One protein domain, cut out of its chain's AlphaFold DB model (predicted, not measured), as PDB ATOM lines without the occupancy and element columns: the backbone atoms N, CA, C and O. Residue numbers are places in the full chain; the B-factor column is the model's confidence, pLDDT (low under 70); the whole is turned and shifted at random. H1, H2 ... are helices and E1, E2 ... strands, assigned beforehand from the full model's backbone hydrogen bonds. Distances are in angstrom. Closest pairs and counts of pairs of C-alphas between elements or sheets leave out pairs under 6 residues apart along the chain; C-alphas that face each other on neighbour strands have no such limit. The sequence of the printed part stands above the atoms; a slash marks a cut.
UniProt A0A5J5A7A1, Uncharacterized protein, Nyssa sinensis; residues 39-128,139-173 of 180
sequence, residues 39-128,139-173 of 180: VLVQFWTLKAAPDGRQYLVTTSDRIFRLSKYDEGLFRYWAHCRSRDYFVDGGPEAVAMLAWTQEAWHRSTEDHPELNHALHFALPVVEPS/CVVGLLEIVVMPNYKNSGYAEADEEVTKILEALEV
ATOM      1  N   VAL A  39      29.030   3.664 -46.941       79.12
ATOM      2  CA  VAL A  39      29.299   5.107 -47.011       79.12
ATOM      3  C   VAL A  39      28.162   5.809 -46.272       79.12
ATOM      4  O   VAL A  39      27.058   5.276 -46.229       79.12
ATOM      5  N   LEU A  40      28.426   6.964 -45.674       81.69
ATOM      6  CA  LEU A  40      27.444   7.911 -45.160       81.69
ATOM      7  C   LEU A  40      27.750   9.265 -45.799       81.69
ATOM      8  O   LEU A  40      28.890   9.713 -45.782       81.69
ATOM      9  N   VAL A  41      26.727   9.907 -46.356       82.62
ATOM     10  CA  VAL A  41      26.802  11.279 -46.866       82.62
ATOM     11  C   VAL A  41      25.747  12.092 -46.131       82.62
ATOM     12  O   VAL A  41      24.578  11.687 -46.120       82.62
ATOM     13  N   GLN A  42      26.149  13.200 -45.508       83.00
ATOM     14  CA  GLN A  42      25.238  14.089 -44.792       83.00
ATOM     15  C   GLN A  42      25.618  15.564 -44.927       83.00
ATOM     16  O   GLN A  42      26.786  15.936 -44.903       83.00
ATOM     17  N   PHE A  43      24.600  16.408 -45.056       83.56
ATOM     18  CA  PHE A  43      24.720  17.858 -45.039       83.56
ATOM     19  C   PHE A  43      24.496  18.418 -43.639       83.56
ATOM     20  O   PHE A  43      23.561  18.028 -42.933       83.56
ATOM     21  N   TRP A  44      25.320  19.397 -43.293       84.56
ATOM     22  CA  TRP A  44      25.212  20.234 -42.112       84.56
ATOM     23  C   TRP A  44      24.947  21.660 -42.540       84.56
ATOM     24  O   TRP A  44      25.594  22.167 -43.452       84.56
ATOM     25  N   THR A  45      24.022  22.320 -41.861       84.19
ATOM     26  CA  THR A  45      23.706  23.725 -42.104       84.19
ATOM     27  C   THR A  45      24.120  24.553 -40.909       84.19
ATOM     28  O   THR A  45      23.850  24.178 -39.764       84.19
ATOM     29  N   LEU A  46      24.750  25.687 -41.195       82.75
ATOM     30  CA  LEU A  46      25.101  26.679 -40.194       82.75
ATOM     31  C   LEU A  46      23.848  27.474 -39.807       82.75
ATOM     32  O   LEU A  46      23.128  27.986 -40.663       82.75
ATOM     33  N   LYS A  47      23.559  27.555 -38.510       83.69
ATOM     34  CA  LYS A  47      22.419  28.289 -37.954       83.69
ATOM     35  C   LYS A  47      22.878  29.281 -36.901       83.69
ATOM     36  O   LYS A  47      23.815  29.015 -36.154       83.69
ATOM     37  N   ALA A  48      22.164  30.397 -36.803       84.38
ATOM     38  CA  ALA A  48      22.322  31.348 -35.712       84.38
ATOM     39  C   ALA A  48      21.470  30.922 -34.506       84.38
ATOM     40  O   ALA A  48      20.274  30.638 -34.636       84.38
ATOM     41  N   ALA A  49      22.086  30.872 -33.331       81.81
ATOM     42  CA  ALA A  49      21.415  30.722 -32.050       81.81
ATOM     43  C   ALA A  49      20.857  32.079 -31.575       81.81
ATOM     44  O   ALA A  49      21.346  33.132 -31.995       81.81
ATOM     45  N   PRO A  50      19.858  32.089 -30.672       84.62
ATOM     46  CA  PRO A  50      19.267  33.332 -30.162       84.62
ATOM     47  C   PRO A  50      20.253  34.276 -29.460       84.62
ATOM     48  O   PRO A  50      19.993  35.470 -29.362       84.62
ATOM     49  N   ASP A  51      21.372  33.748 -28.962       83.81
ATOM     50  CA  ASP A  51      22.433  34.505 -28.292       83.81
ATOM     51  C   ASP A  51      23.531  35.006 -29.250       83.81
ATOM     52  O   ASP A  51      24.544  35.541 -28.803       83.81
ATOM     53  N   GLY A  52      23.336  34.844 -30.563       80.69
ATOM     54  CA  GLY A  52      24.264  35.293 -31.601       80.69
ATOM     55  C   GLY A  52      25.394  34.311 -31.916       80.69
ATOM     56  O   GLY A  52      26.162  34.568 -32.842       80.69
ATOM     57  N   ARG A  53      25.500  33.181 -31.205       82.12
ATOM     58  CA  ARG A  53      26.446  32.114 -31.564       82.12
ATOM     59  C   ARG A  53      25.983  31.374 -32.814       82.12
ATOM     60  O   ARG A  53      24.792  31.333 -33.113       82.12
ATOM     61  N   GLN A  54      26.912  30.748 -33.525       80.12
ATOM     62  CA  GLN A  54      26.589  29.861 -34.639       80.12
ATOM     63  C   GLN A  54      26.699  28.397 -34.207       80.12
ATOM     64  O   GLN A  54      27.519  28.043 -33.357       80.12
ATOM     65  N   TYR A  55      25.864  27.540 -34.784       79.44
ATOM     66  CA  TYR A  55      25.905  26.099 -34.570       79.44
ATOM     67  C   TYR A  55      25.550  25.340 -35.845       79.44
ATOM     68  O   TYR A  55      24.816  25.834 -36.699       79.44
ATOM     69  N   LEU A  56      26.082  24.130 -35.972       79.75
ATOM     70  CA  LEU A  56      25.784  23.210 -37.053       79.75
ATOM     71  C   LEU A  56      24.661  22.265 -36.648       79.75
ATOM     72  O   LEU A  56      24.669  21.685 -35.560       79.75
ATOM     73  N   VAL A  57      23.723  22.084 -37.574       81.62
ATOM     74  CA  VAL A  57      22.654  21.090 -37.480       81.62
ATOM     75  C   VAL A  57      22.680  20.236 -38.729       81.62
ATOM     76  O   VAL A  57      22.691  20.767 -39.842       81.62
ATOM     77  N   THR A  58      22.644  18.918 -38.558       79.06
ATOM     78  CA  THR A  58      22.481  18.013 -39.695       79.06
ATOM     79  C   THR A  58      21.093  18.208 -40.308       79.06
ATOM     80  O   THR A  58      20.064  18.130 -39.633       79.06
ATOM     81  N   THR A  59      21.050  18.499 -41.603       70.62
ATOM     82  CA  THR A  59      19.802  18.658 -42.370       70.62
ATOM     83  C   THR A  59      19.383  17.377 -43.071       70.62
ATOM     84  O   THR A  59      18.343  17.328 -43.723       70.62
ATOM     85  N   SER A  60      20.167  16.316 -42.894       66.50
ATOM     86  CA  SER A  60      19.933  15.026 -43.524       66.50
ATOM     87  C   SER A  60      18.895  14.247 -42.725       66.50
ATOM     88  O   SER A  60      19.205  13.509 -41.786       66.50
ATOM     89  N   ASP A  61      17.628  14.415 -43.104       64.88
ATOM     90  CA  ASP A  61      16.509  13.624 -42.585       64.88
ATOM     91  C   ASP A  61      16.652  12.130 -42.927       64.88
ATOM     92  O   ASP A  61      16.062  11.279 -42.250       64.88
ATOM     93  N   ARG A  62      17.476  11.824 -43.938       58.69
ATOM     94  CA  ARG A  62      17.819  10.492 -44.432       58.69
ATOM     95  C   ARG A  62      19.318  10.364 -44.696       58.69
ATOM     96  O   ARG A  62      19.996  11.334 -45.008       58.69
ATOM     97  N   ILE A  63      19.811   9.133 -44.627       61.97
ATOM     98  CA  ILE A  63      21.166   8.773 -45.054       61.97
ATOM     99  C   ILE A  63      21.175   8.726 -46.589       61.97
ATOM    100  O   ILE A  63      20.449   7.923 -47.177       61.97
ATOM    101  N   PHE A  64      21.967   9.585 -47.241       57.97
ATOM    102  CA  PHE A  64      21.877   9.791 -48.695       57.97
ATOM    103  C   PHE A  64      22.433   8.643 -49.545       57.97
ATOM    104  O   PHE A  64      22.073   8.519 -50.714       57.97
ATOM    105  N   ARG A  65      23.247   7.748 -48.978       58.69
ATOM    106  CA  ARG A  65      23.671   6.523 -49.663       58.69
ATOM    107  C   ARG A  65      24.205   5.531 -48.650       58.69
ATOM    108  O   ARG A  65      25.102   5.884 -47.912       58.69
ATOM    109  N   LEU A  66      23.697   4.303 -48.652       55.09
ATOM    110  CA  LEU A  66      24.337   3.148 -48.028       55.09
ATOM    111  C   LEU A  66      24.638   2.191 -49.177       55.09
ATOM    112  O   LEU A  66      23.707   1.623 -49.747       55.09
ATOM    113  N   SER A  67      25.907   2.000 -49.552       56.75
ATOM    114  CA  SER A  67      26.241   0.882 -50.449       56.75
ATOM    115  C   SER A  67      25.796  -0.451 -49.820       56.75
ATOM    116  O   SER A  67      25.385  -1.357 -50.547       56.75
ATOM    117  N   LYS A  68      25.783  -0.524 -48.472       63.50
ATOM    118  CA  LYS A  68      25.081  -1.487 -47.601       63.50
ATOM    119  C   LYS A  68      24.772  -0.846 -46.240       63.50
ATOM    120  O   LYS A  68      25.511   0.035 -45.812       63.50
ATOM    121  N   TYR A  69      23.705  -1.285 -45.560       66.88
ATOM    122  CA  TYR A  69      23.427  -0.882 -44.173       66.88
ATOM    123  C   TYR A  69      24.590  -1.278 -43.262       66.88
ATOM    124  O   TYR A  69      24.982  -2.445 -43.236       66.88
ATOM    125  N   ASP A  70      25.111  -0.308 -42.517       77.44
ATOM    126  CA  ASP A  70      26.109  -0.513 -41.475       77.44
ATOM    127  C   ASP A  70      25.599   0.129 -40.183       77.44
ATOM    128  O   ASP A  70      25.200   1.296 -40.157       77.44
ATOM    129  N   GLU A  71      25.543  -0.673 -39.123       78.19
ATOM    130  CA  GLU A  71      24.957  -0.269 -37.848       78.19
ATOM    131  C   GLU A  71      25.760   0.850 -37.170       78.19
ATOM    132  O   GLU A  71      25.163   1.713 -36.531       78.19
ATOM    133  N   GLY A  72      27.083   0.884 -37.367       79.62
ATOM    134  CA  GLY A  72      27.945   1.935 -36.831       79.62
ATOM    135  C   GLY A  72      27.644   3.289 -37.447       79.62
ATOM    136  O   GLY A  72      27.378   4.258 -36.740       79.62
ATOM    137  N   LEU A  73      27.579   3.335 -38.780       80.56
ATOM    138  CA  LEU A  73      27.215   4.559 -39.499       80.56
ATOM    139  C   LEU A  73      25.800   5.032 -39.154       80.56
ATOM    140  O   LEU A  73      25.567   6.233 -39.036       80.56
ATOM    141  N   PHE A  74      24.856   4.106 -38.962       80.75
ATOM    142  CA  PHE A  74      23.500   4.462 -38.546       80.75
ATOM    143  C   PHE A  74      23.468   5.074 -37.140       80.75
ATOM    144  O   PHE A  74      22.807   6.092 -36.929       80.75
ATOM    145  N   ARG A  75      24.184   4.478 -36.179       81.50
ATOM    146  CA  ARG A  75      24.274   4.994 -34.805       81.50
ATOM    147  C   ARG A  75      24.946   6.362 -34.761       81.50
ATOM    148  O   ARG A  75      24.422   7.254 -34.101       81.50
ATOM    149  N   TYR A  76      26.024   6.545 -35.518       82.12
ATOM    150  CA  TYR A  76      26.693   7.836 -35.652       82.12
ATOM    151  C   TYR A  76      25.776   8.905 -36.255       82.12
ATOM    152  O   TYR A  76      25.594   9.964 -35.662       82.12
ATOM    153  N   TRP A  77      25.094   8.605 -37.364       83.81
ATOM    154  CA  TRP A  77      24.099   9.515 -37.941       83.81
ATOM    155  C   TRP A  77      22.993   9.882 -36.935       83.81
ATOM    156  O   TRP A  77      22.625  11.051 -36.799       83.81
ATOM    157  N   ALA A  78      22.473   8.902 -36.188       81.38
ATOM    158  CA  ALA A  78      21.457   9.145 -35.167       81.38
ATOM    159  C   ALA A  78      21.989  10.027 -34.022       81.38
ATOM    160  O   ALA A  78      21.273  10.912 -33.550       81.38
ATOM    161  N   HIS A  79      23.246   9.829 -33.617       80.31
ATOM    162  CA  HIS A  79      23.926  10.669 -32.635       80.31
ATOM    163  C   HIS A  79      24.034  12.118 -33.131       80.31
ATOM    164  O   HIS A  79      23.590  13.033 -32.433       80.31
ATOM    165  N   CYS A  80      24.526  12.321 -34.357       79.81
ATOM    166  CA  CYS A  80      24.647  13.627 -35.011       79.81
ATOM    167  C   CYS A  80      23.322  14.402 -35.057       79.81
ATOM    168  O   CYS A  80      23.311  15.618 -34.897       79.81
ATOM    169  N   ARG A  81      22.189  13.710 -35.229       79.88
ATOM    170  CA  ARG A  81      20.847  14.324 -35.238       79.88
ATOM    171  C   ARG A  81      20.347  14.797 -33.881       79.88
ATOM    172  O   ARG A  81      19.407  15.585 -33.827       79.88
ATOM    173  N   SER A  82      20.901  14.266 -32.801       78.06
ATOM    174  CA  SER A  82      20.432  14.546 -31.443       78.06
ATOM    175  C   SER A  82      21.128  15.742 -30.792       78.06
ATOM    176  O   SER A  82      20.838  16.052 -29.636       78.06
ATOM    177  N   ARG A  83      22.059  16.392 -31.502       73.88
ATOM    178  CA  ARG A  83      22.944  17.414 -30.943       73.88
ATOM    179  C   ARG A  83      23.039  18.639 -31.840       73.88
ATOM    180  O   ARG A  83      23.132  18.526 -33.058       73.88
ATOM    181  N   ASP A  84      23.092  19.790 -31.185       76.56
ATOM    182  CA  ASP A  84      23.510  21.051 -31.782       76.56
ATOM    183  C   ASP A  84      25.000  21.238 -31.501       76.56
ATOM    184  O   ASP A  84      25.440  21.153 -30.348       76.56
ATOM    185  N   TYR A  85      25.786  21.488 -32.545       75.31
ATOM    186  CA  TYR A  85      27.228  21.644 -32.404       75.31
ATOM    187  C   TYR A  85      27.639  23.093 -32.615       75.31
ATOM    188  O   TYR A  85      27.639  23.589 -33.737       75.31
ATOM    189  N   PHE A  86      27.983  23.781 -31.532       76.75
ATOM    190  CA  PHE A  86      28.394  25.180 -31.590       76.75
ATOM    191  C   PHE A  86      29.766  25.337 -32.253       76.75
ATOM    192  O   PHE A  86      30.672  24.536 -32.027       76.75
ATOM    193  N   VAL A  87      29.890  26.380 -33.071       72.38
ATOM    194  CA  VAL A  87      31.101  26.741 -33.808       72.38
ATOM    195  C   VAL A  87      31.753  27.918 -33.079       72.38
ATOM    196  O   VAL A  87      31.156  28.991 -32.984       72.38
ATOM    197  N   ASP A  88      32.950  27.721 -32.522       67.00
ATOM    198  CA  ASP A  88      33.665  28.778 -31.795       67.00
ATOM    199  C   ASP A  88      34.278  29.800 -32.772       67.00
ATOM    200  O   ASP A  88      34.853  29.433 -33.795       67.00
ATOM    201  N   GLY A  89      34.122  31.093 -32.457       55.94
ATOM    202  CA  GLY A  89      34.216  32.249 -33.370       55.94
ATOM    203  C   GLY A  89      35.554  32.527 -34.073       55.94
ATOM    204  O   GLY A  89      36.179  33.560 -33.832       55.94
ATOM    205  N   GLY A  90      35.957  31.653 -34.994       59.16
ATOM    206  CA  GLY A  90      36.935  31.911 -36.056       59.16
ATOM    207  C   GLY A  90      36.263  32.181 -37.413       59.16
ATOM    208  O   GLY A  90      35.036  32.225 -37.489       59.16
ATOM    209  N   PRO A  91      37.034  32.348 -38.508       60.75
ATOM    210  CA  PRO A  91      36.467  32.366 -39.857       60.75
ATOM    211  C   PRO A  91      35.601  31.117 -40.055       60.75
ATOM    212  O   PRO A  91      36.073  30.020 -39.754       60.75
ATOM    213  N   GLU A  92      34.369  31.277 -40.548       64.62
ATOM    214  CA  GLU A  92      33.333  30.226 -40.571       64.62
ATOM    215  C   GLU A  92      33.881  28.886 -41.087       64.62
ATOM    216  O   GLU A  92      33.770  27.867 -40.414       64.62
ATOM    217  N   ALA A  93      34.620  28.902 -42.202       59.00
ATOM    218  CA  ALA A  93      35.256  27.714 -42.778       59.00
ATOM    219  C   ALA A  93      36.280  27.024 -41.852       59.00
ATOM    220  O   ALA A  93      36.325  25.799 -41.777       59.00
ATOM    221  N   VAL A  94      37.110  27.795 -41.144       61.78
ATOM    222  CA  VAL A  94      38.159  27.263 -40.255       61.78
ATOM    223  C   VAL A  94      37.532  26.635 -39.017       61.78
ATOM    224  O   VAL A  94      37.926  25.548 -38.601       61.78
ATOM    225  N   ALA A  95      36.527  27.300 -38.452       62.50
ATOM    226  CA  ALA A  95      35.833  26.815 -37.271       62.50
ATOM    227  C   ALA A  95      34.970  25.574 -37.581       62.50
ATOM    228  O   ALA A  95      34.905  24.640 -36.783       62.50
ATOM    229  N   MET A  96      34.391  25.512 -38.782       66.12
ATOM    230  CA  MET A  96      33.641  24.360 -39.288       66.12
ATOM    231  C   MET A  96      34.535  23.137 -39.553       66.12
ATOM    232  O   MET A  96      34.160  22.023 -39.192       66.12
ATOM    233  N   LEU A  97      35.739  23.330 -40.105       64.50
ATOM    234  CA  LEU A  97      36.712  22.246 -40.302       64.50
ATOM    235  C   LEU A  97      37.271  21.710 -38.975       64.50
ATOM    236  O   LEU A  97      37.376  20.495 -38.792       64.50
ATOM    237  N   ALA A  98      37.585  22.604 -38.032       64.69
ATOM    238  CA  ALA A  98      38.014  22.220 -36.688       64.69
ATOM    239  C   ALA A  98      36.924  21.418 -35.955       64.69
ATOM    240  O   ALA A  98      37.224  20.418 -35.303       64.69
ATOM    241  N   TRP A  99      35.652  21.801 -36.126       67.56
ATOM    242  CA  TRP A  99      34.526  21.033 -35.597       67.56
ATOM    243  C   TRP A  99      34.485  19.605 -36.149       67.56
ATOM    244  O   TRP A  99      34.330  18.675 -35.362       67.56
ATOM    245  N   THR A 100      34.660  19.397 -37.460       66.31
ATOM    246  CA  THR A 100      34.618  18.035 -38.024       66.31
ATOM    247  C   THR A 100      35.666  17.109 -37.421       66.31
ATOM    248  O   THR A 100      35.390  15.930 -37.228       66.31
ATOM    249  N   GLN A 101      36.831  17.638 -37.040       67.75
ATOM    250  CA  GLN A 101      37.866  16.856 -36.367       67.75
ATOM    251  C   GLN A 101      37.486  16.485 -34.922       67.75
ATOM    252  O   GLN A 101      37.735  15.360 -34.494       67.75
ATOM    253  N   GLU A 102      36.850  17.393 -34.179       68.75
ATOM    254  CA  GLU A 102      36.373  17.135 -32.811       68.75
ATOM    255  C   GLU A 102      35.157  16.195 -32.795       68.75
ATOM    256  O   GLU A 102      35.090  15.263 -31.991       68.75
ATOM    257  N   ALA A 103      34.198  16.411 -33.700       66.94
ATOM    258  CA  ALA A 103      33.046  15.533 -33.887       66.94
ATOM    259  C   ALA A 103      33.491  14.116 -34.255       66.94
ATOM    260  O   ALA A 103      32.934  13.151 -33.735       66.94
ATOM    261  N   TRP A 104      34.532  14.005 -35.082       70.81
ATOM    262  CA  TRP A 104      35.191  12.746 -35.390       70.81
ATOM    263  C   TRP A 104      35.851  12.108 -34.165       70.81
ATOM    264  O   TRP A 104      35.591  10.948 -33.862       70.81
ATOM    265  N   HIS A 105      36.673  12.850 -33.419       70.81
ATOM    266  CA  HIS A 105      37.348  12.297 -32.243       70.81
ATOM    267  C   HIS A 105      36.338  11.743 -31.228       70.81
ATOM    268  O   HIS A 105      36.433  10.591 -30.803       70.81
ATOM    269  N   ARG A 106      35.305  12.528 -30.902       66.75
ATOM    270  CA  ARG A 106      34.238  12.093 -29.989       66.75
ATOM    271  C   ARG A 106      33.444  10.920 -30.541       66.75
ATOM    272  O   ARG A 106      33.072  10.028 -29.786       66.75
ATOM    273  N   SER A 107      33.187  10.896 -31.848       65.81
ATOM    274  CA  SER A 107      32.463   9.781 -32.442       65.81
ATOM    275  C   SER A 107      33.278   8.499 -32.452       65.81
ATOM    276  O   SER A 107      32.686   7.450 -32.261       65.81
ATOM    277  N   THR A 108      34.607   8.542 -32.573       70.44
ATOM    278  CA  THR A 108      35.443   7.337 -32.428       70.44
ATOM    279  C   THR A 108      35.487   6.797 -30.996       70.44
ATOM    280  O   THR A 108      35.587   5.586 -30.803       70.44
ATOM    281  N   GLU A 109      35.344   7.662 -29.986       75.69
ATOM    282  CA  GLU A 109      35.199   7.237 -28.586       75.69
ATOM    283  C   GLU A 109      33.825   6.600 -28.320       75.69
ATOM    284  O   GLU A 109      33.746   5.532 -27.711       75.69
ATOM    285  N   ASP A 110      32.748   7.224 -28.813       74.12
ATOM    286  CA  ASP A 110      31.366   6.755 -28.627       74.12
ATOM    287  C   ASP A 110      31.001   5.569 -29.554       74.12
ATOM    288  O   ASP A 110      30.122   4.763 -29.232       74.12
ATOM    289  N   HIS A 111      31.676   5.455 -30.701       76.94
ATOM    290  CA  HIS A 111      31.434   4.492 -31.782       76.94
ATOM    291  C   HIS A 111      32.758   3.888 -32.288       76.94
ATOM    292  O   HIS A 111      33.201   4.190 -33.401       76.94
ATOM    293  N   PRO A 112      33.404   2.994 -31.514       78.19
ATOM    294  CA  PRO A 112      34.687   2.388 -31.884       78.19
ATOM    295  C   PRO A 112      34.628   1.577 -33.189       78.19
ATOM    296  O   PRO A 112      35.652   1.333 -33.829       78.19
ATOM    297  N   GLU A 113      33.435   1.171 -33.628       75.12
ATOM    298  CA  GLU A 113      33.204   0.576 -34.942       75.12
ATOM    299  C   GLU A 113      33.583   1.495 -36.115       75.12
ATOM    300  O   GLU A 113      33.800   0.998 -37.223       75.12
ATOM    301  N   LEU A 114      33.715   2.803 -35.872       75.88
ATOM    302  CA  LEU A 114      34.155   3.800 -36.841       75.88
ATOM    303  C   LEU A 114      35.654   4.099 -36.793       75.88
ATOM    304  O   LEU A 114      36.099   4.865 -37.631       75.88
ATOM    305  N   ASN A 115      36.471   3.475 -35.934       75.06
ATOM    306  CA  ASN A 115      37.927   3.750 -35.807       75.06
ATOM    307  C   ASN A 115      38.742   3.670 -37.112       75.06
ATOM    308  O   ASN A 115      39.907   4.054 -37.186       75.06
ATOM    309  N   HIS A 116      38.128   3.105 -38.134       75.38
ATOM    310  CA  HIS A 116      38.686   2.793 -39.426       75.38
ATOM    311  C   HIS A 116      37.984   3.539 -40.571       75.38
ATOM    312  O   HIS A 116      38.307   3.336 -41.739       75.38
ATOM    313  N   ALA A 117      37.003   4.385 -40.263       79.38
ATOM    314  CA  ALA A 117      36.338   5.175 -41.279       79.38
ATOM    315  C   ALA A 117      37.274   6.272 -41.798       79.38
ATOM    316  O   ALA A 117      38.069   6.846 -41.054       79.38
ATOM    317  N   LEU A 118      37.156   6.571 -43.085       80.00
ATOM    318  CA  LEU A 118      37.702   7.788 -43.663       80.00
ATOM    319  C   LEU A 118      36.656   8.887 -43.571       80.00
ATOM    320  O   LEU A 118      35.489   8.654 -43.883       80.00
ATOM    321  N   HIS A 119      37.087  10.071 -43.155       80.19
ATOM    322  CA  HIS A 119      36.220  11.212 -42.910       80.19
ATOM    323  C   HIS A 119      36.626  12.375 -43.806       80.19
ATOM    324  O   HIS A 119      37.791  12.773 -43.825       80.19
ATOM    325  N   PHE A 120      35.667  12.901 -44.559       79.19
ATOM    326  CA  PHE A 120      35.857  14.042 -45.443       79.19
ATOM    327  C   PHE A 120      34.822  15.111 -45.114       79.19
ATOM    328  O   PHE A 120      33.640  14.815 -44.934       79.19
ATOM    329  N   ALA A 121      35.273  16.362 -45.084       81.00
ATOM    330  CA  ALA A 121      34.460  17.526 -44.779       81.00
ATOM    331  C   ALA A 121      34.712  18.606 -45.827       81.00
ATOM    332  O   ALA A 121      35.849  19.045 -46.008       81.00
ATOM    333  N   LEU A 122      33.660  19.030 -46.519       80.25
ATOM    334  CA  LEU A 122      33.752  20.021 -47.585       80.25
ATOM    335  C   LEU A 122      32.826  21.198 -47.280       80.25
ATOM    336  O   LEU A 122      31.648  20.974 -46.993       80.25
ATOM    337  N   PRO A 123      33.311  22.451 -47.335       78.31
ATOM    338  CA  PRO A 123      32.454  23.613 -47.150       78.31
ATOM    339  C   PRO A 123      31.437  23.703 -48.290       78.31
ATOM    340  O   PRO A 123      31.785  23.625 -49.467       78.31
ATOM    341  N   VAL A 124      30.174  23.904 -47.931       78.38
ATOM    342  CA  VAL A 124      29.102  24.232 -48.870       78.38
ATOM    343  C   VAL A 124      28.998  25.746 -48.917       78.38
ATOM    344  O   VAL A 124      28.733  26.384 -47.898       78.38
ATOM    345  N   VAL A 125      29.219  26.316 -50.096       79.62
ATOM    346  CA  VAL A 125      29.153  27.760 -50.324       79.62
ATOM    347  C   VAL A 125      27.866  28.134 -51.041       79.62
ATOM    348  O   VAL A 125      27.380  27.396 -51.899       79.62
ATOM    349  N   GLU A 126      27.313  29.292 -50.700       74.06
ATOM    350  CA  GLU A 126      26.205  29.863 -51.459       74.06
ATOM    351  C   GLU A 126      26.663  30.223 -52.885       74.06
ATOM    352  O   GLU A 126      27.737  30.815 -53.058       74.06
ATOM    353  N   PRO A 127      25.875  29.892 -53.924       64.62
ATOM    354  CA  PRO A 127      26.186  30.317 -55.279       64.62
ATOM    355  C   PRO A 127      26.113  31.845 -55.368       64.62
ATOM    356  O   PRO A 127      25.082  32.461 -55.084       64.62
ATOM    357  N   SER A 128      27.222  32.461 -55.782       59.97
ATOM    358  CA  SER A 128      27.361  33.911 -55.907       59.97
ATOM    359  C   SER A 128      26.349  34.464 -56.910       59.97
ATOM    360  O   SER A 128      26.546  34.418 -58.124       59.97
ATOM    361  N   CYS A 139      30.190  32.982 -49.134       73.50
ATOM    362  CA  CYS A 139      29.569  32.717 -47.840       73.50
ATOM    363  C   CYS A 139      29.450  31.199 -47.659       73.50
ATOM    364  O   CYS A 139      28.853  30.524 -48.506       73.50
ATOM    365  N   VAL A 140      30.045  30.652 -46.597       74.31
ATOM    366  CA  VAL A 140      29.918  29.230 -46.266       74.31
ATOM    367  C   VAL A 140      28.610  29.044 -45.511       74.31
ATOM    368  O   VAL A 140      28.429  29.563 -44.418       74.31
ATOM    369  N   VAL A 141      27.695  28.272 -46.086       78.38
ATOM    370  CA  VAL A 141      26.358  28.035 -45.522       78.38
ATOM    371  C   VAL A 141      26.217  26.676 -44.845       78.38
ATOM    372  O   VAL A 141      25.208  26.386 -44.196       78.38
ATOM    373  N   GLY A 142      27.229  25.820 -44.972       81.25
ATOM    374  CA  GLY A 142      27.173  24.471 -44.434       81.25
ATOM    375  C   GLY A 142      28.419  23.638 -44.692       81.25
ATOM    376  O   GLY A 142      29.413  24.122 -45.230       81.25
ATOM    377  N   LEU A 143      28.342  22.364 -44.317       82.88
ATOM    378  CA  LEU A 143      29.332  21.338 -44.644       82.88
ATOM    379  C   LEU A 143      28.649  20.153 -45.308       82.88
ATOM    380  O   LEU A 143      27.570  19.729 -44.896       82.88
ATOM    381  N   LEU A 144      29.329  19.573 -46.282       83.94
ATOM    382  CA  LEU A 144      29.090  18.221 -46.739       83.94
ATOM    383  C   LEU A 144      30.079  17.306 -46.023       83.94
ATOM    384  O   LEU A 144      31.290  17.453 -46.171       83.94
ATOM    385  N   GLU A 145      29.554  16.360 -45.262       85.06
ATOM    386  CA  GLU A 145      30.332  15.307 -44.631       85.06
ATOM    387  C   GLU A 145      30.171  13.999 -45.401       85.06
ATOM    388  O   GLU A 145      29.053  13.579 -45.724       85.06
ATOM    389  N   ILE A 146      31.297  13.336 -45.657       84.06
ATOM    390  CA  ILE A 146      31.360  12.005 -46.253       84.06
ATOM    391  C   ILE A 146      32.161  11.108 -45.310       84.06
ATOM    392  O   ILE A 146      33.332  11.365 -45.044       84.06
ATOM    393  N   VAL A 147      31.535  10.036 -44.830       83.00
ATOM    394  CA  VAL A 147      32.183   9.015 -44.001       83.00
ATOM    395  C   VAL A 147      32.191   7.701 -44.764       83.00
ATOM    396  O   VAL A 147      31.138   7.159 -45.097       83.00
ATOM    397  N   VAL A 148      33.375   7.175 -45.056       81.94
ATOM    398  CA  VAL A 148      33.546   5.937 -45.821       81.94
ATOM    399  C   VAL A 148      34.061   4.845 -44.905       81.94
ATOM    400  O   VAL A 148      35.092   5.005 -44.263       81.94
ATOM    401  N   MET A 149      33.368   3.709 -44.884       79.62
ATOM    402  CA  MET A 149      33.836   2.481 -44.248       79.62
ATOM    403  C   MET A 149      34.542   1.615 -45.298       79.62
ATOM    404  O   MET A 149      33.867   0.929 -46.084       79.62
ATOM    405  N   PRO A 150      35.886   1.630 -45.343       73.94
ATOM    406  CA  PRO A 150      36.635   0.878 -46.336       73.94
ATOM    407  C   PRO A 150      36.487  -0.634 -46.136       73.94
ATOM    408  O   PRO A 150      36.278  -1.146 -45.031       73.94
ATOM    409  N   ASN A 151      36.603  -1.383 -47.233       70.62
ATOM    410  CA  ASN A 151      36.651  -2.838 -47.181       70.62
ATOM    411  C   ASN A 151      38.108  -3.312 -47.075       70.62
ATOM    412  O   ASN A 151      38.789  -3.539 -48.075       70.62
ATOM    413  N   TYR A 152      38.578  -3.511 -45.843       61.44
ATOM    414  CA  TYR A 152      39.957  -3.923 -45.549       61.44
ATOM    415  C   TYR A 152      40.388  -5.269 -46.134       61.44
ATOM    416  O   TYR A 152      41.573  -5.585 -46.116       61.44
ATOM    417  N   LYS A 153      39.457  -6.086 -46.638       61.00
ATOM    418  CA  LYS A 153      39.795  -7.411 -47.162       61.00
ATOM    419  C   LYS A 153      40.429  -7.386 -48.555       61.00
ATOM    420  O   LYS A 153      41.066  -8.376 -48.891       61.00
ATOM    421  N   ASN A 154      40.273  -6.310 -49.339       54.12
ATOM    422  CA  ASN A 154      40.649  -6.323 -50.761       54.12
ATOM    423  C   ASN A 154      41.585  -5.196 -51.232       54.12
ATOM    424  O   ASN A 154      42.386  -5.467 -52.118       54.12
ATOM    425  N   SER A 155      41.537  -3.988 -50.660       56.28
ATOM    426  CA  SER A 155      42.513  -2.905 -50.938       56.28
ATOM    427  C   SER A 155      42.302  -1.636 -50.084       56.28
ATOM    428  O   SER A 155      43.152  -0.748 -50.073       56.28
ATOM    429  N   GLY A 156      41.214  -1.562 -49.306       59.22
ATOM    430  CA  GLY A 156      41.027  -0.633 -48.189       59.22
ATOM    431  C   GLY A 156      40.883   0.836 -48.593       59.22
ATOM    432  O   GLY A 156      39.768   1.336 -48.687       59.22
ATOM    433  N   TYR A 157      42.007   1.528 -48.770       60.53
ATOM    434  CA  TYR A 157      42.067   2.990 -48.847       60.53
ATOM    435  C   TYR A 157      41.969   3.538 -50.277       60.53
ATOM    436  O   TYR A 157      41.236   4.493 -50.496       60.53
ATOM    437  N   ALA A 158      42.618   2.900 -51.259       60.34
ATOM    438  CA  ALA A 158      42.573   3.362 -52.654       60.34
ATOM    439  C   ALA A 158      41.149   3.304 -53.244       60.34
ATOM    440  O   ALA A 158      40.716   4.214 -53.941       60.34
ATOM    441  N   GLU A 159      40.386   2.262 -52.901       66.25
ATOM    442  CA  GLU A 159      38.976   2.124 -53.296       66.25
ATOM    443  C   GLU A 159      38.067   3.182 -52.649       66.25
ATOM    444  O   GLU A 159      37.073   3.600 -53.242       66.25
ATOM    445  N   ALA A 160      38.399   3.635 -51.437       66.38
ATOM    446  CA  ALA A 160      37.622   4.662 -50.761       66.38
ATOM    447  C   ALA A 160      37.791   6.033 -51.438       66.38
ATOM    448  O   ALA A 160      36.798   6.737 -51.611       66.38
ATOM    449  N   ASP A 161      39.003   6.363 -51.893       67.88
ATOM    450  CA  ASP A 161      39.272   7.589 -52.656       67.88
ATOM    451  C   ASP A 161      38.515   7.607 -53.996       67.88
ATOM    452  O   ASP A 161      37.952   8.637 -54.382       67.88
ATOM    453  N   GLU A 162      38.420   6.464 -54.685       73.19
ATOM    454  CA  GLU A 162      37.608   6.338 -55.903       73.19
ATOM    455  C   GLU A 162      36.112   6.562 -55.631       73.19
ATOM    456  O   GLU A 162      35.440   7.254 -56.399       73.19
ATOM    457  N   GLU A 163      35.560   5.999 -54.551       73.56
ATOM    458  CA  GLU A 163      34.147   6.205 -54.203       73.56
ATOM    459  C   GLU A 163      33.851   7.650 -53.797       73.56
ATOM    460  O   GLU A 163      32.813   8.185 -54.192       73.56
ATOM    461  N   VAL A 164      34.755   8.301 -53.059       73.06
ATOM    462  CA  VAL A 164      34.637   9.731 -52.739       73.06
ATOM    463  C   VAL A 164      34.657  10.547 -54.023       73.06
ATOM    464  O   VAL A 164      33.754  11.352 -54.226       73.06
ATOM    465  N   THR A 165      35.602  10.280 -54.926       75.81
ATOM    466  CA  THR A 165      35.689  10.962 -56.226       75.81
ATOM    467  C   THR A 165      34.376  10.852 -57.000       75.81
ATOM    468  O   THR A 165      33.817  11.869 -57.396       75.81
ATOM    469  N   LYS A 166      33.796   9.650 -57.114       75.31
ATOM    470  CA  LYS A 166      32.494   9.448 -57.782       75.31
ATOM    471  C   LYS A 166      31.347  10.205 -57.113       75.31
ATOM    472  O   LYS A 166      30.425  10.650 -57.792       75.31
ATOM    473  N   ILE A 167      31.349  10.302 -55.781       73.69
ATOM    474  CA  ILE A 167      30.342  11.079 -55.044       73.69
ATOM    475  C   ILE A 167      30.490  12.561 -55.384       73.69
ATOM    476  O   ILE A 167      29.485  13.207 -55.669       73.69
ATOM    477  N   LEU A 168      31.717  13.081 -55.394       73.25
ATOM    478  CA  LEU A 168      31.991  14.473 -55.745       73.25
ATOM    479  C   LEU A 168      31.604  14.773 -57.194       73.25
ATOM    480  O   LEU A 168      30.858  15.719 -57.426       73.25
ATOM    481  N   GLU A 169      31.983  13.918 -58.143       74.44
ATOM    482  CA  GLU A 169      31.572  14.036 -59.547       74.44
ATOM    483  C   GLU A 169      30.041  14.046 -59.692       74.44
ATOM    484  O   GLU A 169      29.477  14.893 -60.382       74.44
ATOM    485  N   ALA A 170      29.330  13.143 -59.006       68.81
ATOM    486  CA  ALA A 170      27.868  13.102 -59.045       68.81
ATOM    487  C   ALA A 170      27.215  14.364 -58.454       68.81
ATOM    488  O   ALA A 170      26.140  14.770 -58.903       68.81
ATOM    489  N   LEU A 171      27.852  14.994 -57.464       65.88
ATOM    490  CA  LEU A 171      27.398  16.258 -56.887       65.88
ATOM    491  C   LEU A 171      27.675  17.436 -57.832       65.88
ATOM    492  O   LEU A 171      26.791  18.269 -58.021       65.88
ATOM    493  N   GLU A 172      28.835  17.473 -58.487       64.44
ATOM    494  CA  GLU A 172      29.187  18.500 -59.477       64.44
ATOM    495  C   GLU A 172      28.277  18.451 -60.717       64.44
ATOM    496  O   GLU A 172      27.791  19.489 -61.184       64.44
ATOM    497  N   VAL A 173      27.941  17.251 -61.207       49.38
ATOM    498  CA  VAL A 173      26.997  17.064 -62.324       49.38
ATOM    499  C   VAL A 173      25.602  17.614 -61.988       49.38
ATOM    500  O   VAL A 173      24.934  18.157 -62.866       49.38
TER     501      VAL A 173
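Overview. This is residues 39 to 128 and 139 to 173 of the 180 residues of an uncharacterized protein of Nyssa sinensis (UniProt A0A5J5A7A1). A five-stranded antiparallel sheet, curled like part of a barrel, wraps round H2, which packs on both edge strands, E3 and E4. H1 lies over the same face as H2 and H3 over the opposite face, making three layers, with helices on both faces of a sheet. The printed part has 125 residues, with elements in the order E1 E2 H1 E3 H2 E4 E5 H3, sheet order E3 E2 E1 E5 E4, and the class is mixed, helices and strands. It is compact, with a radius of gyration of the C-alphas of 14.8 A and spans of 49 by 35 by 24 A.

Along the chain. E1, residues 39 to 48, begins with C-alpha 39 at (29.299, 5.107, -47.011) and measures 29.4 A. E2 is residues 54 to 58, H1 71 to 81 and E3 85 to 87. H2, residues 92 to 110, measures 26.4 A; E4, 118 to 125, 22.7 A; E5, 140 to 149, 27.1 A. H3, residues 158 to 173, measures 22.9 A and ends with C-alpha 173 at (26.997, 17.064, -62.324).

Arrangement. The sheet is strongly twisted. E1 and E2 form a hairpin, with N 47 and O 55 2.8 A apart. Also within hydrogen-bond range are N 42 and O 145 of E1 and E5, 2.9 A, N 56 and O 85 of E2 and E3, 2.8 A, and N 120 and O 146 of E4 and E5, 2.8 A. H2 is on the sheet; its closest C-alphas to E3 are Ala 95 and Val 87, 5.9 A. H1 is on it at a height of 9.0 A, along E1 at 8 degrees on the local plane. H3 is on it at a height of 10.2 A, over E5. H1 and H2 are close but not clearly touching, the C-alphas of Tyr 76 and Ser 107 being closest at 6.9 A. In H1, H2 and H3 every O i to N i+4 pair is within hydrogen-bond range.

Size, cuts and confidence. The farthest C-alphas, of Asp 51 and Asn 154, are 50.0 A apart. Residues 129 to 138 are not printed, and C-alphas 128 and 139 are 8.4 A apart. E2 to H1 is a long link. Of the printed residues, 44 are under pLDDT 70, among them 88 to 103.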